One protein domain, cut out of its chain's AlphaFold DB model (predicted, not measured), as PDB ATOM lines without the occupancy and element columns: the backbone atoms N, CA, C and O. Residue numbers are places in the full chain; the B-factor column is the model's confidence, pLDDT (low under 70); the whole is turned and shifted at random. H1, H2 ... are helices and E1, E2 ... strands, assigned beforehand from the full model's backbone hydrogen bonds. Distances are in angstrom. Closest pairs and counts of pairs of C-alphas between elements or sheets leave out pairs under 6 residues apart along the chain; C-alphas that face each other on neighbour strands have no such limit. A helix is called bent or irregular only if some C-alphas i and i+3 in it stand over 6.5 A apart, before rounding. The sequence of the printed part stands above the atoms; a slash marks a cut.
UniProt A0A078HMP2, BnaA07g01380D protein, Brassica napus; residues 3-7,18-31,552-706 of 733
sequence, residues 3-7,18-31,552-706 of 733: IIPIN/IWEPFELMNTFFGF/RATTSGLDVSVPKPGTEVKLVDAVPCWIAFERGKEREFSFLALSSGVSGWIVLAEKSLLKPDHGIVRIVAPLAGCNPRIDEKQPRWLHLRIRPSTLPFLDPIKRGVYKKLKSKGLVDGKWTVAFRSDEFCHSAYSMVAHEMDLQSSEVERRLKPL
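This is residues 3 to 7, 18 to 31 and 552 to 706 of the 733 residues of the protein "BnaA07g01380D protein" of Brassica napus (UniProt A0A078HMP2). A strongly twisted sheet of eight strands is folded back on itself, with E1 and E5 facing E3, E2, E8, E7 and E6 across the hinge strand E4, and one long helix, H4, packs on it with residues 678 to 699. The short helix H2 lies beside the strands on the same face as H4, while H1 and H3 lie away from the sheet. The printed part has 174 residues, with four named helices and eight named strands in the order H1 H2 E1 E2 E3 E4 E5 E6 E7 H3 E8 H4; the sheet runs E1 E5 E4 E3 E2 E8 E7 E6, antiparallel throughout, and the class is mixed, helices and strands. The whole is compact, with a radius of gyration of the C-alphas of 17.3 A and spans of 50 by 40 by 34 A.

The printed part begins at Ile 3, with its C-alpha at (233.422, 185.619, 405.150), and residues 3 to 7 hold no named element. After a cut comes H1, residues 23 to 29, 10.0 A long, and after a second cut H2, residues 552 to 555. E1 is residues 568 to 570, with C-alpha 568 at (214.020, 184.809, 394.267), and E2 is residues 575 to 580, 16.4 A long. E3, residues 586 to 596, is the longest strand by residues, at 30.5 A. E4, residues 599 to 607, spans 24.1 A and bends by 50 degrees at residue 602. E5, residues 614 to 622, spans 21.2 A and bends by 72 degrees at residue 618. E6 is residues 627 to 630, and E7 is residues 637 to 642, 15.5 A long. H3, residues 655 to 661, is neither bent nor irregular, but only just: C-alphas 656 and 659 are 6.0 A apart. E8, residues 669 to 675, is 19.4 A long. H4, residues 678 to 706, spans 42.7 A and ends with C-alpha 706 at (204.696, 172.029, 428.268); it is only just irregular, with C-alphas 702 and 705 6.9 A apart.

E2, E3, E4 and E5 form a meander, each strand the antiparallel neighbour of the one before. N 577 and O 589 of the hairpin E2 and E3 are 2.8 A apart, N 592 and O 603 of the hairpin E3 and E4 3.0 A, and N 604 and O 619 of the hairpin E4 and E5 3.0 A. The edge strand E1 pairs with E5, N 569 and O 615 being 2.9 A apart. On the other side of E2 comes E8, with N 578 and O 674 at 2.8 A, then E7, with N 640 and O 671 at 2.9 A. E6, the other edge strand, forms a hairpin with E7, with N 629 and O 639 at 2.9 A. The pairing of E8 is staggered: residues 669 to 674 pair with E7 and 674 to 675 with E2. Residues 3 to 4 pair antiparallel with residues 670 to 671 of E8. The sheet is a folded sheet, one sheet bent back into two leaves that face each other, with 14 pairs of C-alphas within 11 A. H4 is on the sheet; its closest C-alphas to E3 are Val 688 and Ala 593, 5.4 A, and to E6 Tyr 685 and Pro 628, 6.4 A. H2 is on the sheet, over none of the strands, at a height over the sheet of 4.1 A, only just above the sheet's level. H1 and H3 are not on the sheet. In H1 every O i to N i+4 pair is within hydrogen-bond range, in H4 23 of 25 and in H3 1 of 3, beside 3 of 4 O i to N i+3 pairs; H2 is too short for an O i to N i+4 pair.

The two C-alphas farthest apart are those of Gly 584 and Pro 705, 52.4 A. Residues 8 to 17 are not printed, with 17.1 A between C-alphas 7 and 18, and neither are residues 32 to 551, with 36.4 A between C-alphas 31 and 552. The links H2 to E1 and E7 to H3 are long, 12 residues each. The mean pLDDT of the printed part is 72.6; 66 residues are under 70, among them 3 to 7, 18 to 31 and 644 to 668.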
ATOM      1  N   ILE A   3     234.143 186.787 404.651       57.88
ATOM      2  CA  ILE A   3     233.422 185.619 405.150       57.88
ATOM      3  C   ILE A   3     234.453 184.500 405.263       57.88
ATOM      4  O   ILE A   3     235.041 184.113 404.256       57.88
ATOM      5  N   ILE A   4     234.701 184.009 406.477       52.25
ATOM      6  CA  ILE A   4     235.486 182.786 406.683       52.25
ATOM      7  C   ILE A   4     234.477 181.632 406.763       52.25
ATOM      8  O   ILE A   4     233.716 181.583 407.736       52.25
ATOM      9  N   PRO A   5     234.412 180.739 405.754       50.16
ATOM     10  CA  PRO A   5     233.536 179.576 405.798       50.16
ATOM     11  C   PRO A   5     233.935 178.649 406.947       50.16
ATOM     12  O   PRO A   5     235.115 178.536 407.282       50.16
ATOM     13  N   ILE A   6     232.952 177.960 407.525       44.59
ATOM     14  CA  ILE A   6     233.202 176.871 408.472       44.59
ATOM     15  C   ILE A   6     233.980 175.785 407.713       44.59
ATOM     16  O   ILE A   6     233.636 175.439 406.587       44.59
ATOM     17  N   ASN A   7     235.083 175.342 408.307       31.53
ATOM     18  CA  ASN A   7     236.151 174.558 407.692       31.53
ATOM     19  C   ASN A   7     235.676 173.358 406.832       31.53
ATOM     20  O   ASN A   7     234.812 172.587 407.239       31.53
ATOM     21  N   ILE A  18     218.633 172.565 406.954       48.19
ATOM     22  CA  ILE A  18     219.041 173.479 408.030       48.19
ATOM     23  C   ILE A  18     218.291 173.067 409.297       48.19
ATOM     24  O   ILE A  18     217.070 172.964 409.266       48.19
ATOM     25  N   TRP A  19     219.025 172.842 410.387       47.75
ATOM     26  CA  TRP A  19     218.465 172.443 411.681       47.75
ATOM     27  C   TRP A  19     217.383 173.419 412.171       47.75
ATOM     28  O   TRP A  19     217.608 174.636 412.181       47.75
ATOM     29  N   GLU A  20     216.262 172.879 412.660       53.53
ATOM     30  CA  GLU A  20     215.181 173.635 413.305       53.53
ATOM     31  C   GLU A  20     215.043 173.288 414.803       53.53
ATOM     32  O   GLU A  20     215.278 172.140 415.193       53.53
ATOM     33  N   PRO A  21     214.631 174.243 415.667       43.03
ATOM     34  CA  PRO A  21     214.602 174.058 417.126       43.03
ATOM     35  C   PRO A  21     213.806 172.840 417.627       43.03
ATOM     36  O   PRO A  21     214.166 172.248 418.642       43.03
ATOM     37  N   PHE A  22     212.749 172.441 416.913       50.44
ATOM     38  CA  PHE A  22     211.850 171.353 417.316       50.44
ATOM     39  C   PHE A  22     212.217 169.976 416.734       50.44
ATOM     40  O   PHE A  22     211.692 168.962 417.194       50.44
ATOM     41  N   GLU A  23     213.167 169.886 415.794       51.62
ATOM     42  CA  GLU A  23     213.646 168.582 415.301       51.62
ATOM     43  C   GLU A  23     214.380 167.787 416.393       51.62
ATOM     44  O   GLU A  23     214.325 166.556 416.428       51.62
ATOM     45  N   LEU A  24     215.026 168.492 417.327       48.47
ATOM     46  CA  LEU A  24     215.738 167.895 418.455       48.47
ATOM     47  C   LEU A  24     214.756 167.144 419.369       48.47
ATOM     48  O   LEU A  24     214.979 165.986 419.699       48.47
ATOM     49  N   MET A  25     213.609 167.756 419.655       47.25
ATOM     50  CA  MET A  25     212.511 167.148 420.403       47.25
ATOM     51  C   MET A  25     211.944 165.896 419.714       47.25
ATOM     52  O   MET A  25     211.820 164.848 420.344       47.25
ATOM     53  N   ASN A  26     211.677 165.972 418.406       49.00
ATOM     54  CA  ASN A  26     211.172 164.840 417.615       49.00
ATOM     55  C   ASN A  26     212.157 163.660 417.570       49.00
ATOM     56  O   ASN A  26     211.741 162.505 417.560       49.00
ATOM     57  N   THR A  27     213.465 163.939 417.593       47.00
ATOM     58  CA  THR A  27     214.517 162.908 417.629       47.00
ATOM     59  C   THR A  27     214.511 162.129 418.950       47.00
ATOM     60  O   THR A  27     214.853 160.947 418.968       47.00
ATOM     61  N   PHE A  28     214.106 162.769 420.053       48.22
ATOM     62  CA  PHE A  28     214.085 162.162 421.386       48.22
ATOM     63  C   PHE A  28     212.745 161.536 421.766       48.22
ATOM     64  O   PHE A  28     212.743 160.630 422.584       48.22
ATOM     65  N   PHE A  29     211.635 161.921 421.132       42.75
ATOM     66  CA  PHE A  29     210.340 161.248 421.315       42.75
ATOM     67  C   PHE A  29     210.254 159.853 420.664       42.75
ATOM     68  O   PHE A  29     209.365 159.081 421.004       42.75
ATOM     69  N   GLY A  30     211.208 159.478 419.798       37.97
ATOM     70  CA  GLY A  30     211.416 158.080 419.369       37.97
ATOM     71  C   GLY A  30     212.050 157.178 420.445       37.97
ATOM     72  O   GLY A  30     212.189 155.970 420.262       37.97
ATOM     73  N   PHE A  31     212.443 157.766 421.571       35.03
ATOM     74  CA  PHE A  31     212.761 157.118 422.838       35.03
ATOM     75  C   PHE A  31     211.531 157.359 423.732       35.03
ATOM     76  O   PHE A  31     211.188 158.526 423.877       35.03
ATOM     77  N   ARG A 552     208.839 189.312 408.476       72.50
ATOM     78  CA  ARG A 552     209.492 189.842 407.259       72.50
ATOM     79  C   ARG A 552     209.608 188.800 406.144       72.50
ATOM     80  O   ARG A 552     209.685 189.163 404.969       72.50
ATOM     81  N   ALA A 553     209.587 187.508 406.480       68.69
ATOM     82  CA  ALA A 553     209.579 186.431 405.493       68.69
ATOM     83  C   ALA A 553     208.339 186.496 404.582       68.69
ATOM     84  O   ALA A 553     208.476 186.389 403.361       68.69
ATOM     85  N   THR A 554     207.161 186.783 405.148       68.25
ATOM     86  CA  THR A 554     205.902 186.924 404.400       68.25
ATOM     87  C   THR A 554     205.947 188.129 403.456       68.25
ATOM     88  O   THR A 554     205.568 188.023 402.288       68.25
ATOM     89  N   THR A 555     206.501 189.264 403.902       67.38
ATOM     90  CA  THR A 555     206.685 190.455 403.048       67.38
ATOM     91  C   THR A 555     207.735 190.251 401.952       67.38
ATOM     92  O   THR A 555     207.606 190.809 400.859       67.38
ATOM     93  N   SER A 556     208.739 189.401 402.199       64.38
ATOM     94  CA  SER A 556     209.776 189.031 401.228       64.38
ATOM     95  C   SER A 556     209.338 187.956 400.219       64.38
ATOM     96  O   SER A 556     210.108 187.634 399.312       64.38
ATOM     97  N   GLY A 557     208.106 187.439 400.322       64.25
ATOM     98  CA  GLY A 557     207.553 186.429 399.413       64.25
ATOM     99  C   GLY A 557     208.110 185.018 399.624       64.25
ATOM    100  O   GLY A 557     208.061 184.210 398.699       64.25
ATOM    101  N   LEU A 558     208.664 184.734 400.805       67.75
ATOM    102  CA  LEU A 558     209.140 183.405 401.179       67.75
ATOM    103  C   LEU A 558     208.014 182.621 401.850       67.75
ATOM    104  O   LEU A 558     207.420 183.088 402.820       67.75
ATOM    105  N   ASP A 559     207.743 181.425 401.328       58.56
ATOM    106  CA  ASP A 559     206.893 180.440 401.997       58.56
ATOM    107  C   ASP A 559     207.677 179.747 403.132       58.56
ATOM    108  O   ASP A 559     208.900 179.880 403.203       58.56
ATOM    109  N   VAL A 560     207.006 178.989 404.007       55.88
ATOM    110  CA  VAL A 560     207.551 178.366 405.248       55.88
ATOM    111  C   VAL A 560     208.806 177.482 405.025       55.88
ATOM    112  O   VAL A 560     209.479 177.082 405.972       55.88
ATOM    113  N   SER A 561     209.180 177.194 403.776       59.44
ATOM    114  CA  SER A 561     210.390 176.452 403.412       59.44
ATOM    115  C   SER A 561     211.694 177.248 403.571       59.44
ATOM    116  O   SER A 561     211.785 178.413 403.187       59.44
ATOM    117  N   VAL A 562     212.756 176.562 404.009       66.75
ATOM    118  CA  VAL A 562     214.127 177.092 404.074       66.75
ATOM    119  C   VAL A 562     214.564 177.697 402.721       66.75
ATOM    120  O   VAL A 562     214.599 176.966 401.724       66.75
ATOM    121  N   PRO A 563     214.962 178.985 402.663       71.56
ATOM    122  CA  PRO A 563     215.451 179.602 401.435       71.56
ATOM    123  C   PRO A 563     216.731 178.906 400.963       71.56
ATOM    124  O   PRO A 563     217.664 178.693 401.739       71.56
ATOM    125  N   LYS A 564     216.791 178.557 399.674       79.69
ATOM    126  CA  LYS A 564     217.966 177.933 399.053       79.69
ATOM    127  C   LYS A 564     218.731 178.967 398.217       79.69
ATOM    128  O   LYS A 564     218.134 179.919 397.709       79.69
ATOM    129  N   PRO A 565     220.051 178.806 398.021       79.94
ATOM    130  CA  PRO A 565     220.765 179.591 397.020       79.94
ATOM    131  C   PRO A 565     220.085 179.450 395.649       79.94
ATOM    132  O   PRO A 565     219.843 178.338 395.185       79.94
ATOM    133  N   GLY A 566     219.765 180.573 395.013       79.12
ATOM    134  CA  GLY A 566     218.988 180.641 393.774       79.12
ATOM    135  C   GLY A 566     217.517 181.034 393.953       79.12
ATOM    136  O   GLY A 566     216.883 181.369 392.957       79.12
ATOM    137  N   THR A 567     216.979 181.050 395.178       83.56
ATOM    138  CA  THR A 567     215.607 181.513 395.451       83.56
ATOM    139  C   THR A 567     215.464 183.012 395.157       83.56
ATOM    140  O   THR A 567     216.331 183.808 395.526       83.56
ATOM    141  N   GLU A 568     214.376 183.404 394.489       84.19
ATOM    142  CA  GLU A 568     214.020 184.809 394.267       84.19
ATOM    143  C   GLU A 568     213.281 185.348 395.502       84.19
ATOM    144  O   GLU A 568     212.329 184.729 395.971       84.19
ATOM    145  N   VAL A 569     213.723 186.488 396.036       85.50
ATOM    146  CA  VAL A 569     213.141 187.132 397.225       85.50
ATOM    147  C   VAL A 569     212.882 188.608 396.959       85.50
ATOM    148  O   VAL A 569     213.663 189.264 396.263       85.50
ATOM    149  N   LYS A 570     211.804 189.160 397.521       85.00
ATOM    150  CA  LYS A 570     211.561 190.607 397.471       85.00
ATOM    151  C   LYS A 570     212.492 191.315 398.447       85.00
ATOM    152  O   LYS A 570     212.574 190.946 399.619       85.00
ATOM    153  N   LEU A 571     213.163 192.358 397.971       83.69
ATOM    154  CA  LEU A 571     214.150 193.124 398.737       83.69
ATOM    155  C   LEU A 571     213.515 194.272 399.539       83.69
ATOM    156  O   LEU A 571     214.118 195.335 399.688       83.69
ATOM    157  N   VAL A 572     212.298 194.062 400.047       76.44
ATOM    158  CA  VAL A 572     211.610 195.024 400.919       76.44
ATOM    159  C   VAL A 572     212.407 195.139 402.221       76.44
ATOM    160  O   VAL A 572     212.768 194.123 402.807       76.44
ATOM    161  N   ASP A 573     212.742 196.365 402.623       79.44
ATOM    162  CA  ASP A 573     213.585 196.694 403.786       79.44
ATOM    163  C   ASP A 573     215.025 196.141 403.767       79.44
ATOM    164  O   ASP A 573     215.714 196.163 404.789       79.44
ATOM    165  N   ALA A 574     215.521 195.667 402.619       86.62
ATOM    166  CA  ALA A 574     216.876 195.131 402.527       86.62
ATOM    167  C   ALA A 574     217.947 196.227 402.645       86.62
ATOM    168  O   ALA A 574     217.861 197.287 402.020       86.62
ATOM    169  N   VAL A 575     219.018 195.937 403.387       90.75
ATOM    170  CA  VAL A 575     220.110 196.891 403.611       90.75
ATOM    171  C   VAL A 575     221.256 196.624 402.623       90.75
ATOM    172  O   VAL A 575     221.788 195.512 402.601       90.75
ATOM    173  N   PRO A 576     221.693 197.602 401.806       88.81
ATOM    174  CA  PRO A 576     222.809 197.406 400.884       88.81
ATOM    175  C   PRO A 576     224.134 197.265 401.644       88.81
ATOM    176  O   PRO A 576     224.462 198.079 402.512       88.81
ATOM    177  N   CYS A 577     224.918 196.253 401.287       90.00
ATOM    178  CA  CYS A 577     226.171 195.909 401.946       90.00
ATOM    179  C   CYS A 577     227.251 195.449 400.956       90.00
ATOM    180  O   CYS A 577     226.952 195.042 399.833       90.00
ATOM    181  N   TRP A 578     228.514 195.484 401.386       82.75
ATOM    182  CA  TRP A 578     229.657 194.958 400.640       82.75
ATOM    183  C   TRP A 578     230.330 193.811 401.361       82.75
ATOM    184  O   TRP A 578     230.567 193.837 402.573       82.75
ATOM    185  N   ILE A 579     230.680 192.808 400.562       80.50
ATOM    186  CA  ILE A 579     231.299 191.579 401.033       80.50
ATOM    187  C   ILE A 579     232.450 191.225 400.098       80.50
ATOM    188  O   ILE A 579     232.306 191.251 398.876       80.50
ATOM    189  N   ALA A 580     233.593 190.871 400.686       71.69
ATOM    190  CA  ALA A 580     234.719 190.294 399.965       71.69
ATOM    191  C   ALA A 580     234.775 188.790 400.242       71.69
ATOM    192  O   ALA A 580     234.955 188.366 401.387       71.69
ATOM    193  N   PHE A 581     234.636 187.990 399.187       64.94
ATOM    194  CA  PHE A 581     234.842 186.539 399.245       64.94
ATOM    195  C   PHE A 581     236.313 186.159 399.072       64.94
ATOM    196  O   PHE A 581     236.766 185.144 399.585       64.94
ATOM    197  N   GLU A 582     237.067 187.007 398.373       63.62
ATOM    198  CA  GLU A 582     238.499 186.880 398.128       63.62
ATOM    199  C   GLU A 582     239.145 188.258 398.317       63.62
ATOM    200  O   GLU A 582     238.495 189.288 398.099       63.62
ATOM    201  N   ARG A 583     240.425 188.304 398.714       57.97
ATOM    202  CA  ARG A 583     241.157 189.575 398.862       57.97
ATOM    203  C   ARG A 583     241.074 190.376 397.554       57.97
ATOM    204  O   ARG A 583     241.563 189.922 396.526       57.97
ATOM    205  N   GLY A 584     240.460 191.560 397.609       57.53
ATOM    206  CA  GLY A 584     240.346 192.491 396.480       57.53
ATOM    207  C   GLY A 584     239.118 192.324 395.572       57.53
ATOM    208  O   GLY A 584     238.988 193.088 394.623       57.53
ATOM    209  N   LYS A 585     238.206 191.376 395.839       69.19
ATOM    210  CA  LYS A 585     236.956 191.197 395.067       69.19
ATOM    211  C   LYS A 585     235.726 191.489 395.926       69.19
ATOM    212  O   LYS A 585     235.020 190.571 396.349       69.19
ATOM    213  N   GLU A 586     235.494 192.768 396.198       73.81
ATOM    214  CA  GLU A 586     234.278 193.232 396.867       73.81
ATOM    215  C   GLU A 586     233.097 193.237 395.894       73.81
ATOM    216  O   GLU A 586     233.218 193.646 394.740       73.81
ATOM    217  N   ARG A 587     231.948 192.749 396.357       81.19
ATOM    218  CA  ARG A 587     230.688 192.742 395.612       81.19
ATOM    219  C   ARG A 587     229.582 193.323 396.480       81.19
ATOM    220  O   ARG A 587     229.601 193.154 397.700       81.19
ATOM    221  N   GLU A 588     228.643 194.004 395.837       85.69
ATOM    222  CA  GLU A 588     227.468 194.566 396.496       85.69
ATOM    223  C   GLU A 588     226.376 193.498 396.643       85.69
ATOM    224  O   GLU A 588     226.040 192.798 395.689       85.69
ATOM    225  N   PHE A 589     225.820 193.391 397.846       90.12
ATOM    226  CA  PHE A 589     224.709 192.515 398.194       90.12
ATOM    227  C   PHE A 589     223.637 193.293 398.943       90.12
ATOM    228  O   PHE A 589     223.884 194.346 399.523       90.12
ATOM    229  N   SER A 590     222.437 192.736 398.969       89.94
ATOM    230  CA  SER A 590     221.353 193.172 399.842       89.94
ATOM    231  C   SER A 590     221.284 192.217 401.033       89.94
ATOM    232  O   SER A 590     221.151 191.005 400.848       89.94
ATOM    233  N   PHE A 591     221.441 192.762 402.237       92.38
ATOM    234  CA  PHE A 591     221.394 192.051 403.510       92.38
ATOM    235  C   PHE A 591     219.966 192.026 404.050       92.38
ATOM    236  O   PHE A 591     219.312 193.069 404.118       92.38
ATOM    237  N   LEU A 592     219.515 190.842 404.459       90.56
ATOM    238  CA  LEU A 592     218.211 190.612 405.070       90.56
ATOM    239  C   LEU A 592     218.347 189.639 406.246       90.56
ATOM    240  O   LEU A 592     219.030 188.624 406.136       90.56
ATOM    241  N   ALA A 593     217.655 189.919 407.344       89.25
ATOM    242  CA  ALA A 593     217.329 188.944 408.376       89.25
ATOM    243  C   ALA A 593     215.819 188.698 408.323       89.25
ATOM    244  O   ALA A 593     215.043 189.634 408.133       89.25
ATOM    245  N   LEU A 594     215.422 187.434 408.417       87.19
ATOM    246  CA  LEU A 594     214.054 186.986 408.190       87.19
ATOM    247  C   LEU A 594     213.704 185.907 409.213       87.19
ATOM    248  O   LEU A 594     214.483 184.972 409.391       87.19
ATOM    249  N   SER A 595     212.526 185.983 409.822       83.00
ATOM    250  CA  SER A 595     211.948 184.918 410.646       83.00
ATOM    251  C   SER A 595     210.603 184.447 410.081       83.00
ATOM    252  O   SER A 595     209.889 185.200 409.419       83.00
ATOM    253  N   SER A 596     210.259 183.180 410.289       80.00
ATOM    254  CA  SER A 596     208.942 182.609 410.000       80.00
ATOM    255  C   SER A 596     208.654 181.510 411.014       80.00
ATOM    256  O   SER A 596     209.294 180.456 411.017       80.00
ATOM    257  N   GLY A 597     207.721 181.786 411.925       74.75
ATOM    258  CA  GLY A 597     207.451 180.911 413.057       74.75
ATOM    259  C   GLY A 597     208.708 180.680 413.905       74.75
ATOM    260  O   GLY A 597     209.280 181.605 414.470       74.75
ATOM    261  N   VAL A 598     209.143 179.425 413.972       72.62
ATOM    262  CA  VAL A 598     210.286 178.968 414.785       72.62
ATOM    263  C   VAL A 598     211.609 178.998 414.014       72.62
ATOM    264  O   VAL A 598     212.675 178.722 414.574       72.62
ATOM    265  N   SER A 599     211.549 179.339 412.730       76.38
ATOM    266  CA  SER A 599     212.669 179.297 411.798       76.38
ATOM    267  C   SER A 599     213.112 180.710 411.441       76.38
ATOM    268  O   SER A 599     212.317 181.647 411.409       76.38
ATOM    269  N   GLY A 600     214.407 180.884 411.198       83.06
ATOM    270  CA  GLY A 600     214.968 182.198 410.924       83.06
ATOM    271  C   GLY A 600     216.291 182.119 410.185       83.06
ATOM    272  O   GLY A 600     217.119 181.236 410.441       83.06
ATOM    273  N   TRP A 601     216.495 183.069 409.276       87.31
ATOM    274  CA  TRP A 601     217.597 183.093 408.330       87.31
ATOM    275  C   TRP A 601     218.198 184.490 408.173       87.31
ATOM    276  O   TRP A 601     217.495 185.496 408.151       87.31
ATOM    277  N   ILE A 602     219.512 184.531 407.989       88.75
ATOM    278  CA  ILE A 602     220.247 185.672 407.450       88.75
ATOM    279  C   ILE A 602     220.523 185.376 405.980       88.75
ATOM    280  O   ILE A 602     221.073 184.329 405.636       88.75
ATOM    281  N   VAL A 603     220.135 186.301 405.113       88.62
ATOM    282  CA  VAL A 603     220.148 186.157 403.662       88.62
ATOM    283  C   VAL A 603     220.984 187.266 403.037       88.62
ATOM    284  O   VAL A 603     220.833 188.447 403.346       88.62
ATOM    285  N   LEU A 604     221.853 186.868 402.109       88.75
ATOM    286  CA  LEU A 604     222.570 187.776 401.222       88.75
ATOM    287  C   LEU A 604     222.083 187.546 399.797       88.75
ATOM    288  O   LEU A 604     222.303 186.474 399.219       88.75
ATOM    289  N   ALA A 605     221.420 188.555 399.243       88.12
ATOM    290  CA  ALA A 605     220.813 188.499 397.924       88.12
ATOM    291  C   ALA A 605     221.480 189.477 396.950       88.12
ATOM    292  O   ALA A 605     221.821 190.607 397.296       88.12
ATOM    293  N   GLU A 606     221.665 189.035 395.714       89.06
ATOM    294  CA  GLU A 606     222.139 189.864 394.609       89.06
ATOM    295  C   GLU A 606     220.928 190.476 393.898       89.06
ATOM    296  O   GLU A 606     219.966 189.763 393.617       89.06
ATOM    297  N   LYS A 607     220.941 191.783 393.620       84.75
ATOM    298  CA  LYS A 607     219.809 192.445 392.950       84.75
ATOM    299  C   LYS A 607     219.582 191.850 391.558       84.75
ATOM    300  O   LYS A 607     220.530 191.675 390.795       84.75
ATOM    301  N   SER A 608     218.328 191.548 391.226       79.44
ATOM    302  CA  SER A 608     217.965 191.033 389.906       79.44
ATOM    303  C   SER A 608     218.030 192.147 388.862       79.44
ATOM    304  O   SER A 608     217.500 193.237 389.063       79.44
ATOM    305  N   LEU A 609     218.640 191.860 387.710       72.88
ATOM    306  CA  LEU A 609     218.682 192.789 386.574       72.88
ATOM    307  C   LEU A 609     217.327 192.900 385.852       72.88
ATOM    308  O   LEU A 609     217.107 193.852 385.110       72.88
ATOM    309  N   LEU A 610     216.431 191.926 386.054       72.12
ATOM    310  CA  LEU A 610     215.137 191.823 385.368       72.12
ATOM    311  C   LEU A 610     213.965 192.369 386.199       72.12
ATOM    312  O   LEU A 610     212.947 192.754 385.631       72.12
ATOM    313  N   LYS A 611     214.091 192.402 387.534       78.31
ATOM    314  CA  LYS A 611     213.072 192.915 388.463       78.31
ATOM    315  C   LYS A 611     213.747 193.757 389.557       78.31
ATOM    316  O   LYS A 611     214.398 193.172 390.420       78.31
ATOM    317  N   PRO A 612     213.591 195.093 389.564       71.94
ATOM    318  CA  PRO A 612     214.341 195.972 390.469       71.94
ATOM    319  C   PRO A 612     214.037 195.742 391.959       71.94
ATOM    320  O   PRO A 612     214.924 195.927 392.790       71.94
ATOM    321  N   ASP A 613     212.830 195.271 392.289       80.38
ATOM    322  CA  ASP A 613     212.399 195.033 393.677       80.38
ATOM    323  C   ASP A 613     212.714 193.614 394.188       80.38
ATOM    324  O   ASP A 613     212.323 193.242 395.297       80.38
ATOM    325  N   HIS A 614     213.383 192.789 393.376       84.88
ATOM    326  CA  HIS A 614     213.685 191.395 393.698       84.88
ATOM    327  C   HIS A 614     215.191 191.124 393.643       84.88
ATOM    328  O   HIS A 614     215.950 191.746 392.897       84.88
ATOM    329  N   GLY A 615     215.630 190.154 394.436       86.19
ATOM    330  CA  GLY A 615     217.002 189.675 394.470       86.19
ATOM    331  C   GLY A 615     217.067 188.157 394.447       86.19
ATOM    332  O   GLY A 615     216.118 187.471 394.816       86.19
ATOM    333  N   ILE A 616     218.206 187.632 394.010       86.25
ATOM    334  CA  ILE A 616     218.502 186.202 394.013       86.25
ATOM    335  C   ILE A 616     219.367 185.901 395.229       86.25
ATOM    336  O   ILE A 616     220.470 186.436 395.370       86.25
ATOM    337  N   VAL A 617     218.883 185.018 396.096       86.56
ATOM    338  CA  VAL A 617     219.609 184.555 397.278       86.56
ATOM    339  C   VAL A 617     220.892 183.848 396.853       86.56
ATOM    340  O   VAL A 617     220.863 182.890 396.083       86.56
ATOM    341  N   ARG A 618     222.041 184.294 397.361       83.50
ATOM    342  CA  ARG A 618     223.335 183.628 397.139       83.50
ATOM    343  C   ARG A 618     223.815 182.882 398.366       83.50
ATOM    344  O   ARG A 618     224.436 181.833 398.228       83.50
ATOM    345  N   ILE A 619     223.539 183.425 399.548       83.81
ATOM    346  CA  ILE A 619     224.010 182.872 400.815       83.81
ATOM    347  C   ILE A 619     222.877 182.928 401.820       83.81
ATOM    348  O   ILE A 619     222.182 183.939 401.924       83.81
ATOM    349  N   VAL A 620     222.732 181.831 402.554       83.69
ATOM    350  CA  VAL A 620     221.776 181.670 403.641       83.69
ATOM    351  C   VAL A 620     222.530 181.159 404.857       83.69
ATOM    352  O   VAL A 620     223.365 180.261 404.748       83.69
ATOM    353  N   ALA A 621     222.242 181.746 406.008       82.62
ATOM    354  CA  ALA A 621     222.764 181.347 407.303       82.62
ATOM    355  C   ALA A 621     221.626 181.270 408.327       82.62
ATOM    356  O   ALA A 621     220.648 181.999 408.190       82.62
ATOM    357  N   PRO A 622     221.729 180.416 409.358       81.25
ATOM    358  CA  PRO A 622     220.751 180.394 410.440       81.25
ATOM    359  C   PRO A 622     220.803 181.693 411.258       81.25
ATOM    360  O   PRO A 622     221.885 182.160 411.618       81.25
ATOM    361  N   LEU A 623     219.630 182.242 411.579       82.56
ATOM    362  CA  LEU A 623     219.483 183.415 412.448       82.56
ATOM    363  C   LEU A 623     219.651 183.055 413.932       82.56
ATOM    364  O   LEU A 623     220.320 183.771 414.675       82.56
ATOM    365  N   ALA A 624     219.088 181.919 414.352       75.75
ATOM    366  CA  ALA A 624     219.168 181.446 415.731       75.75
ATOM    367  C   ALA A 624     220.626 181.302 416.193       75.75
ATOM    368  O   ALA A 624     221.445 180.682 415.509       75.75
ATOM    369  N   GLY A 625     220.938 181.854 417.368       69.56
ATOM    370  CA  GLY A 625     222.287 181.836 417.942       69.56
ATOM    371  C   GLY A 625     223.292 182.760 417.245       69.56
ATOM    372  O   GLY A 625     224.485 182.672 417.534       69.56
ATOM    373  N   CYS A 626     222.846 183.634 416.334       76.06
ATOM    374  CA  CYS A 626     223.707 184.670 415.784       76.06
ATOM    375  C   CYS A 626     224.092 185.682 416.873       76.06
ATOM    376  O   CYS A 626     223.265 186.084 417.683       76.06
ATOM    377  N   ASN A 627     225.354 186.111 416.899       79.75
ATOM    378  CA  ASN A 627     225.828 187.154 417.814       79.75
ATOM    379  C   ASN A 627     226.275 188.374 416.996       79.75
ATOM    380  O   ASN A 627     227.449 188.423 416.597       79.75
ATOM    381  N   PRO A 628     225.354 189.303 416.669       87.69
ATOM    382  CA  PRO A 628     225.681 190.514 415.932       87.69
ATOM    383  C   PRO A 628     226.439 191.501 416.822       87.69
ATOM    384  O   PRO A 628     226.056 191.751 417.962       87.69
ATOM    385  N   ARG A 629     227.526 192.081 416.308       87.88
ATOM    386  CA  ARG A 629     228.321 193.107 417.001       87.88
ATOM    387  C   ARG A 629     228.851 194.132 416.012       87.88
ATOM    388  O   ARG A 629     229.435 193.751 415.001       87.88
ATOM    389  N   ILE A 630     228.676 195.411 416.312       88.50
ATOM    390  CA  ILE A 630     229.272 196.495 415.526       88.50
ATOM    391  C   ILE A 630     230.752 196.611 415.912       88.50
ATOM    392  O   ILE A 630     231.095 196.498 417.090       88.50
ATOM    393  N   ASP A 631     231.634 196.768 414.927       87.88
ATOM    394  CA  ASP A 631     233.072 196.941 415.160       87.88
ATOM    395  C   ASP A 631     233.340 198.303 415.831       87.88
ATOM    396  O   ASP A 631     232.936 199.351 415.326       87.88
ATOM    397  N   GLU A 632     234.043 198.293 416.966       87.19
ATOM    398  CA  GLU A 632     234.355 199.500 417.751       87.19
ATOM    399  C   GLU A 632     235.241 200.504 416.994       87.19
ATOM    400  O   GLU A 632     235.186 201.705 417.248       87.19
ATOM    401  N   LYS A 633     236.083 200.022 416.074       87.81
ATOM    402  CA  LYS A 633     237.001 200.845 415.273       87.81
ATOM    403  C   LYS A 633     236.396 201.237 413.928       87.81
ATOM    404  O   LYS A 633     236.826 202.228 413.339       87.81
ATOM    405  N   GLN A 634     235.459 200.445 413.413       87.25
ATOM    406  CA  GLN A 634     234.811 200.637 412.117       87.25
ATOM    407  C   GLN A 634     233.284 200.530 412.270       87.25
ATOM    408  O   GLN A 634     232.720 199.480 411.972       87.25
ATOM    409  N   PRO A 635     232.569 201.610 412.635       87.25
ATOM    410  CA  PRO A 635     231.125 201.557 412.921       87.25
ATOM    411  C   PRO A 635     230.261 201.123 411.722       87.25
ATOM    412  O   PRO A 635     229.118 200.701 411.878       87.25
ATOM    413  N   ARG A 636     230.829 201.148 410.510       88.62
ATOM    414  CA  ARG A 636     230.218 200.628 409.276       88.62
ATOM    415  C   ARG A 636     230.258 199.106 409.155       88.62
ATOM    416  O   ARG A 636     229.732 198.582 408.174       88.62
ATOM    417  N   TRP A 637     230.952 198.400 410.044       89.56
ATOM    418  CA  TRP A 637     231.177 196.959 409.959       89.56
ATOM    419  C   TRP A 637     230.367 196.226 411.025       89.56
ATOM    420  O   TRP A 637     230.435 196.543 412.212       89.56
ATOM    421  N   LEU A 638     229.643 195.199 410.588       89.69
ATOM    422  CA  LEU A 638     228.901 194.280 411.437       89.69
ATOM    423  C   LEU A 638     229.590 192.920 411.425       89.69
ATOM    424  O   LEU A 638     229.729 192.269 410.382       89.69
ATOM    425  N   HIS A 639     229.999 192.477 412.604       88.69
ATOM    426  CA  HIS A 639     230.448 191.120 412.842       88.69
ATOM    427  C   HIS A 639     229.257 190.238 413.189       88.69
ATOM    428  O   HIS A 639     228.507 190.534 414.116       88.69
ATOM    429  N   LEU A 640     229.121 189.121 412.480       84.50
ATOM    430  CA  LEU A 640     228.143 188.083 412.776       84.50
ATOM    431  C   LEU A 640     228.903 186.789 413.069       84.50
ATOM    432  O   LEU A 640     229.687 186.315 412.240       84.50
ATOM    433  N   ARG A 641     228.673 186.210 414.250       81.88
ATOM    434  CA  ARG A 641     229.035 184.810 414.507       81.88
ATOM    435  C   ARG A 641     227.873 183.937 414.061       81.88
ATOM    436  O   ARG A 641     226.782 184.060 414.606       81.88
ATOM    437  N   ILE A 642     228.104 183.116 413.045       78.38
ATOM    438  CA  ILE A 642     227.109 182.245 412.424       78.38
ATOM    439  C   ILE A 642     227.367 180.812 412.871       78.38
ATOM    440  O   ILE A 642     228.451 180.267 412.650       78.38
ATOM    441  N   ARG A 643     226.358 180.189 413.473       72.75
ATOM    442  CA  ARG A 643     226.437 178.778 413.848       72.75
ATOM    443  C   ARG A 643     226.403 177.858 412.613       72.75
ATOM    444  O   ARG A 643     225.835 178.241 411.587       72.75
ATOM    445  N   PRO A 644     226.964 176.638 412.692       68.50
ATOM    446  CA  PRO A 644     226.808 175.635 411.640       68.50
ATOM    447  C   PRO A 644     225.329 175.343 411.340       68.50
ATOM    448  O   PRO A 644     224.508 175.277 412.253       68.50
ATOM    449  N   SER A 645     224.989 175.144 410.063       61.50
ATOM    450  CA  SER A 645     223.630 174.779 409.630       61.50
ATOM    451  C   SER A 645     223.243 173.346 410.003       61.50
ATOM    452  O   SER A 645     222.058 173.047 410.128       61.50
ATOM    453  N   THR A 646     224.237 172.478 410.206       59.81
ATOM    454  CA  THR A 646     224.075 171.089 410.636       59.81
ATOM    455  C   THR A 646     224.901 170.840 411.895       59.81
ATOM    456  O   THR A 646     226.046 171.282 412.005       59.81
ATOM    457  N   LEU A 647     224.322 170.126 412.862       60.50
ATOM    458  CA  LEU A 647     225.022 169.671 414.064       60.50
ATOM    459  C   LEU A 647     225.422 168.200 413.857       60.50
ATOM    460  O   LEU A 647     224.555 167.327 413.901       60.50
ATOM    461  N   PRO A 648     226.714 167.882 413.625       55.25
ATOM    462  CA  PRO A 648     227.158 166.530 413.266       55.25
ATOM    463  C   PRO A 648     226.817 165.444 414.293       55.25
ATOM    464  O   PRO A 648     226.766 164.269 413.938       55.25
ATOM    465  N   PHE A 649     226.603 165.815 415.558       56.94
ATOM    466  CA  PHE A 649     226.265 164.886 416.638       56.94
ATOM    467  C   PHE A 649     224.793 164.442 416.645       56.94
ATOM    468  O   PHE A 649     224.478 163.436 417.279       56.94
ATOM    469  N   LEU A 650     223.902 165.147 415.935       52.91
ATOM    470  CA  LEU A 650     222.494 164.758 415.796       52.91
ATOM    471  C   LEU A 650     222.282 163.681 414.718       52.91
ATOM    472  O   LEU A 650     221.264 163.001 414.744       52.91
ATOM    473  N   ASP A 651     223.253 163.463 413.822       54.84
ATOM    474  CA  ASP A 651     223.191 162.443 412.768       54.84
ATOM    475  C   ASP A 651     223.746 161.090 413.282       54.84
ATOM    476  O   ASP A 651     224.958 160.965 413.524       54.84
ATOM    477  N   PRO A 652     222.905 160.047 413.460       49.34
ATOM    478  CA  PRO A 652     223.340 158.750 413.975       49.34
ATOM    479  C   PRO A 652     224.407 158.077 413.099       49.34
ATOM    480  O   PRO A 652     225.237 157.333 413.622       49.34
ATOM    481  N   ILE A 653     224.440 158.371 411.795       51.00
ATOM    482  CA  ILE A 653     225.367 157.767 410.827       51.00
ATOM    483  C   ILE A 653     226.778 158.367 410.974       51.00
ATOM    484  O   ILE A 653     227.781 157.707 410.698       51.00
ATOM    485  N   LYS A 654     226.885 159.607 411.469       50.12
ATOM    486  CA  LYS A 654     228.154 160.353 411.570       50.12
ATOM    487  C   LYS A 654     228.777 160.351 412.973       50.12
ATOM    488  O   LYS A 654     229.907 160.826 413.126       50.12
ATOM    489  N   ARG A 655     228.133 159.738 413.982       48.34
ATOM    490  CA  ARG A 655     228.663 159.640 415.366       48.34
ATOM    491  C   ARG A 655     230.054 158.998 415.450       48.34
ATOM    492  O   ARG A 655     230.876 159.433 416.255       48.34
ATOM    493  N   GLY A 656     230.355 158.012 414.600       46.19
ATOM    494  CA  GLY A 656     231.673 157.358 414.553       46.19
ATOM    495  C   GLY A 656     232.805 158.270 414.056       46.19
ATOM    496  O   GLY A 656     233.939 158.169 414.520       46.19
ATOM    497  N   VAL A 657     232.496 159.219 413.166       47.25
ATOM    498  CA  VAL A 657     233.447 160.220 412.646       47.25
ATOM    499  C   VAL A 657     233.668 161.347 413.665       47.25
ATOM    500  O   VAL A 657     234.766 161.898 413.767       47.25
ATOM    501  N   TYR A 658     232.652 161.639 414.482       47.59
ATOM    502  CA  TYR A 658     232.660 162.697 415.491       47.59
ATOM    503  C   TYR A 658     233.713 162.494 416.597       47.59
ATOM    504  O   TYR A 658     234.425 163.437 416.949       47.59
ATOM    505  N   LYS A 659     233.917 161.253 417.076       44.91
ATOM    506  CA  LYS A 659     234.984 160.934 418.054       44.91
ATOM    507  C   LYS A 659     236.388 161.295 417.544       44.91
ATOM    508  O   LYS A 659     237.247 161.651 418.343       44.91
ATOM    509  N   LYS A 660     236.613 161.263 416.224       44.62
ATOM    510  CA  LYS A 660     237.888 161.640 415.587       44.62
ATOM    511  C   LYS A 660     238.034 163.164 415.424       44.62
ATOM    512  O   LYS A 660     239.150 163.682 415.472       44.62
ATOM    513  N   LEU A 661     236.914 163.883 415.273       44.88
ATOM    514  CA  LEU A 661     236.852 165.333 415.035       44.88
ATOM    515  C   LEU A 661     236.965 166.198 416.307       44.88
ATOM    516  O   LEU A 661     237.351 167.362 416.200       44.88
ATOM    517  N   LYS A 662     236.722 165.634 417.503       46.66
ATOM    518  CA  LYS A 662     236.958 166.317 418.797       46.66
ATOM    519  C   LYS A 662     238.387 166.867 418.949       46.66
ATOM    520  O   LYS A 662     238.594 167.812 419.697       46.66
ATOM    521  N   SER A 663     239.352 166.333 418.195       42.06
ATOM    522  CA  SER A 663     240.749 166.788 418.183       42.06
ATOM    523  C   SER A 663     240.998 168.137 417.484       42.06
ATOM    524  O   SER A 663     242.083 168.689 417.646       42.06
ATOM    525  N   LYS A 664     240.042 168.681 416.707       44.91
ATOM    526  CA  LYS A 664     240.255 169.903 415.898       44.91
ATOM    527  C   LYS A 664     239.386 171.116 416.240       44.91
ATOM    528  O   LYS A 664     239.694 172.180 415.719       44.91
ATOM    529  N   GLY A 665     238.367 170.986 417.096       46.97
ATOM    530  CA  GLY A 665     237.474 172.088 417.496       46.97
ATOM    531  C   GLY A 665     236.677 172.689 416.325       46.97
ATOM    532  O   GLY A 665     237.219 173.367 415.458       46.97
ATOM    533  N   LEU A 666     235.363 172.462 416.277       53.47
ATOM    534  CA  LEU A 666     234.497 173.139 415.303       53.47
ATOM    535  C   LEU A 666     234.277 174.591 415.760       53.47
ATOM    536  O   LEU A 666     233.880 174.829 416.900       53.47
ATOM    537  N   VAL A 667     234.565 175.560 414.885       58.81
ATOM    538  CA  VAL A 667     234.495 177.001 415.185       58.81
ATOM    539  C   VAL A 667     233.344 177.632 414.404       58.81
ATOM    540  O   VAL A 667     233.162 177.326 413.225       58.81
ATOM    541  N   ASP A 668     232.597 178.527 415.050       66.44
ATOM    542  CA  ASP A 668     231.540 179.328 414.423       66.44
ATOM    543  C   ASP A 668     232.060 180.075 413.185       66.44
ATOM    544  O   ASP A 668     233.191 180.577 413.163       66.44
ATOM    545  N   GLY A 669     231.213 180.207 412.164       71.44
ATOM    546  CA  GLY A 669     231.504 181.037 411.003       71.44
ATOM    547  C   GLY A 669     231.622 182.501 411.421       71.44
ATOM    548  O   GLY A 669     230.748 183.031 412.102       71.44
ATOM    549  N   LYS A 670     232.698 183.178 411.015       78.56
ATOM    550  CA  LYS A 670     232.891 184.614 411.276       78.56
ATOM    551  C   LYS A 670     232.602 185.393 410.003       78.56
ATOM    552  O   LYS A 670     233.362 185.303 409.035       78.56
ATOM    553  N   TRP A 671     231.506 186.142 409.995       85.06
ATOM    554  CA  TRP A 671     231.154 187.033 408.893       85.06
ATOM    555  C   TRP A 671     231.433 188.469 409.311       85.06
ATOM    556  O   TRP A 671     231.071 188.886 410.406       85.06
ATOM    557  N   THR A 672     232.103 189.225 408.446       85.88
ATOM    558  CA  THR A 672     232.253 190.676 408.597       85.88
ATOM    559  C   THR A 672     231.673 191.339 407.363       85.88
ATOM    560  O   THR A 672     232.251 191.233 406.275       85.88
ATOM    561  N   VAL A 673     230.525 191.977 407.554       87.94
ATOM    562  CA  VAL A 673     229.740 192.652 406.520       87.94
ATOM    563  C   VAL A 673     229.905 194.151 406.705       87.94
ATOM    564  O   VAL A 673     229.872 194.621 407.839       87.94
ATOM    565  N   ALA A 674     230.074 194.908 405.623       88.06
ATOM    566  CA  ALA A 674     230.112 196.360 405.729       88.06
ATOM    567  C   ALA A 674     229.003 197.061 404.987       88.06
ATOM    568  O   ALA A 674     228.533 196.611 403.946       88.06
ATOM    569  N   PHE A 675     228.674 198.226 405.517       90.88
ATOM    570  CA  PHE A 675     227.560 199.043 405.096       90.88
ATOM    571  C   PHE A 675     228.023 200.424 404.634       90.88
ATOM    572  O   PHE A 675     229.135 200.876 404.918       90.88
ATOM    573  N   ARG A 676     227.143 201.096 403.886       86.00
ATOM    574  CA  ARG A 676     227.373 202.432 403.308       86.00
ATOM    575  C   ARG A 676     227.670 203.491 404.365       86.00
ATOM    576  O   ARG A 676     228.584 204.295 404.193       86.00
ATOM    577  N   SER A 677     226.893 203.469 405.439       88.50
ATOM    578  CA  SER A 677     226.978 204.390 406.566       88.50
ATOM    579  C   SER A 677     226.744 203.637 407.869       88.50
ATOM    580  O   SER A 677     226.270 202.495 407.876       88.50
ATOM    581  N   ASP A 678     227.068 204.305 408.967       89.38
ATOM    582  CA  ASP A 678     226.839 203.823 410.326       89.38
ATOM    583  C   ASP A 678     225.336 203.582 410.562       89.38
ATOM    584  O   ASP A 678     224.955 202.601 411.192       89.38
ATOM    585  N   GLU A 679     224.469 204.399 409.954       90.75
ATOM    586  CA  GLU A 679     223.006 204.261 410.004       90.75
ATOM    587  C   GLU A 679     222.536 202.950 409.358       90.75
ATOM    588  O   GLU A 679     221.702 202.241 409.918       90.75
ATOM    589  N   PHE A 680     223.103 202.580 408.203       91.12
ATOM    590  CA  PHE A 680     222.795 201.302 407.554       91.12
ATOM    591  C   PHE A 680     223.313 200.111 408.373       91.12
ATOM    592  O   PHE A 680     222.624 199.095 408.463       91.12
ATOM    593  N   CYS A 681     224.482 200.235 409.008       91.31
ATOM    594  CA  CYS A 681     225.017 199.207 409.906       91.31
ATOM    595  C   CYS A 681     224.119 199.012 411.141       91.31
ATOM    596  O   CYS A 681     223.752 197.885 411.474       91.31
ATOM    597  N   HIS A 682     223.687 200.110 411.769       91.75
ATOM    598  CA  HIS A 682     222.743 200.089 412.886       91.75
ATOM    599  C   HIS A 682     221.371 199.534 412.491       91.75
ATOM    600  O   HIS A 682     220.771 198.781 413.262       91.75
ATOM    601  N   SER A 683     220.888 199.855 411.290       91.94
ATOM    602  CA  SER A 683     219.651 199.289 410.744       91.94
ATOM    603  C   SER A 683     219.759 197.770 410.576       91.94
ATOM    604  O   SER A 683     218.898 197.034 411.053       91.94
ATOM    605  N   ALA A 684     220.865 197.275 410.009       91.25
ATOM    606  CA  ALA A 684     221.113 195.840 409.870       91.25
ATOM    607  C   ALA A 684     221.250 195.122 411.227       91.25
ATOM    608  O   ALA A 684     220.706 194.032 411.400       91.25
ATOM    609  N   TYR A 685     221.925 195.737 412.205       92.44
ATOM    610  CA  TYR A 685     222.000 195.221 413.576       92.44
ATOM    611  C   TYR A 685     220.605 195.101 414.207       92.44
ATOM    612  O   TYR A 685     220.246 194.046 414.726       92.44
ATOM    613  N   SER A 686     219.804 196.168 414.111       91.12
ATOM    614  CA  SER A 686     218.447 196.219 414.669       91.12
ATOM    615  C   SER A 686     217.524 195.206 413.995       91.12
ATOM    616  O   SER A 686     216.713 194.577 414.666       91.12
ATOM    617  N   MET A 687     217.687 194.995 412.686       91.88
ATOM    618  CA  MET A 687     216.956 193.978 411.931       91.88
ATOM    619  C   MET A 687     217.261 192.566 412.444       91.88
ATOM    620  O   MET A 687     216.336 191.804 412.699       91.88
ATOM    621  N   VAL A 688     218.540 192.221 412.642       88.81
ATOM    622  CA  VAL A 688     218.933 190.908 413.184       88.81
ATOM    623  C   VAL A 688     218.375 190.718 414.593       88.81
ATOM    624  O   VAL A 688     217.778 189.681 414.867       88.81
ATOM    625  N   ALA A 689     218.531 191.714 415.468       86.75
ATOM    626  CA  ALA A 689     218.047 191.642 416.845       86.75
ATOM    627  C   ALA A 689     216.519 191.477 416.913       86.75
ATOM    628  O   ALA A 689     216.030 190.619 417.640       86.75
ATOM    629  N   HIS A 690     215.779 192.246 416.111       88.06
ATOM    630  CA  HIS A 690     214.319 192.182 416.048       88.06
ATOM    631  C   HIS A 690     213.814 190.815 415.567       88.06
ATOM    632  O   HIS A 690     212.946 190.217 416.191       88.06
ATOM    633  N   GLU A 691     214.370 190.286 414.474       86.38
ATOM    634  CA  GLU A 691     213.948 188.979 413.956       86.38
ATOM    635  C   GLU A 691     214.348 187.826 414.889       86.38
ATOM    636  O   GLU A 691     213.637 186.824 414.968       86.38
ATOM    637  N   MET A 692     215.462 187.956 415.620       82.19
ATOM    638  CA  MET A 692     215.839 186.996 416.661       82.19
ATOM    639  C   MET A 692     214.851 187.002 417.830       82.19
ATOM    640  O   MET A 692     214.509 185.932 418.331       82.19
ATOM    641  N   ASP A 693     214.388 188.179 418.248       82.06
ATOM    642  CA  ASP A 693     213.409 188.329 419.328       82.06
ATOM    643  C   ASP A 693     212.048 187.729 418.947       82.06
ATOM    644  O   ASP A 693     211.465 186.965 419.719       82.06
ATOM    645  N   LEU A 694     211.595 187.961 417.708       81.50
ATOM    646  CA  LEU A 694     210.394 187.323 417.156       81.50
ATOM    647  C   LEU A 694     210.516 185.794 417.133       81.50
ATOM    648  O   LEU A 694     209.611 185.092 417.587       81.50
ATOM    649  N   GLN A 695     211.648 185.277 416.644       79.88
ATOM    650  CA  GLN A 695     211.909 183.838 416.617       79.88
ATOM    651  C   GLN A 695     211.914 183.244 418.035       79.88
ATOM    652  O   GLN A 695     211.331 182.185 418.263       79.88
ATOM    653  N   SER A 696     212.560 183.917 418.992       74.81
ATOM    654  CA  SER A 696     212.635 183.473 420.390       74.81
ATOM    655  C   SER A 696     211.261 183.471 421.057       74.81
ATOM    656  O   SER A 696     210.879 182.479 421.675       74.81
ATOM    657  N   SER A 697     210.491 184.544 420.870       77.75
ATOM    658  CA  SER A 697     209.143 184.699 421.420       77.75
ATOM    659  C   SER A 697     208.188 183.616 420.914       77.75
ATOM    660  O   SER A 697     207.392 183.075 421.681       77.75
ATOM    661  N   GLU A 698     208.284 183.238 419.635       74.75
ATOM    662  CA  GLU A 698     207.468 182.156 419.075       74.75
ATOM    663  C   GLU A 698     207.878 180.774 419.613       74.75
ATOM    664  O   GLU A 698     207.012 179.940 419.891       74.75
ATOM    665  N   VAL A 699     209.177 180.521 419.807       70.19
ATOM    666  CA  VAL A 699     209.658 179.285 420.449       70.19
ATOM    667  C   VAL A 699     209.151 179.200 421.891       70.19
ATOM    668  O   VAL A 699     208.606 178.168 422.285       70.19
ATOM    669  N   GLU A 700     209.261 180.284 422.660       68.06
ATOM    670  CA  GLU A 700     208.771 180.358 424.039       68.06
ATOM    671  C   GLU A 700     207.257 180.126 424.109       68.06
ATOM    672  O   GLU A 700     206.792 179.277 424.872       68.06
ATOM    673  N   ARG A 701     206.484 180.792 423.242       74.31
ATOM    674  CA  ARG A 701     205.028 180.618 423.147       74.31
ATOM    675  C   ARG A 701     204.633 179.160 422.896       74.31
ATOM    676  O   ARG A 701     203.655 178.694 423.479       74.31
ATOM    677  N   ARG A 702     205.376 178.433 422.052       68.12
ATOM    678  CA  ARG A 702     205.107 177.013 421.747       68.12
ATOM    679  C   ARG A 702     205.511 176.058 422.860       68.12
ATOM    680  O   ARG A 702     204.884 175.011 422.993       68.12
ATOM    681  N   LEU A 703     206.540 176.393 423.633       64.69
ATOM    682  CA  LEU A 703     206.992 175.571 424.756       64.69
ATOM    683  C   LEU A 703     206.190 175.830 426.037       64.69
ATOM    684  O   LEU A 703     206.070 174.931 426.863       64.69
ATOM    685  N   LYS A 704     205.592 177.018 426.192       64.62
ATOM    686  CA  LYS A 704     204.829 177.426 427.383       64.62
ATOM    687  C   LYS A 704     203.793 176.392 427.873       64.62
ATOM    688  O   LYS A 704     203.796 176.106 429.070       64.62
ATOM    689  N   PRO A 705     202.980 175.743 427.012       58.53
ATOM    690  CA  PRO A 705     202.032 174.715 427.456       58.53
ATOM    691  C   PRO A 705     202.685 173.459 428.054       58.53
ATOM    692  O   PRO A 705     202.032 172.750 428.813       58.53
ATOM    693  N   LEU A 706     203.951 173.173 427.725       56.03
ATOM    694  CA  LEU A 706     204.696 172.029 428.268       56.03
ATOM    695  C   LEU A 706     205.193 172.288 429.697       56.03
ATOM    696  O   LEU A 706     205.461 171.342 430.431       56.03
TER     697      LEU A 706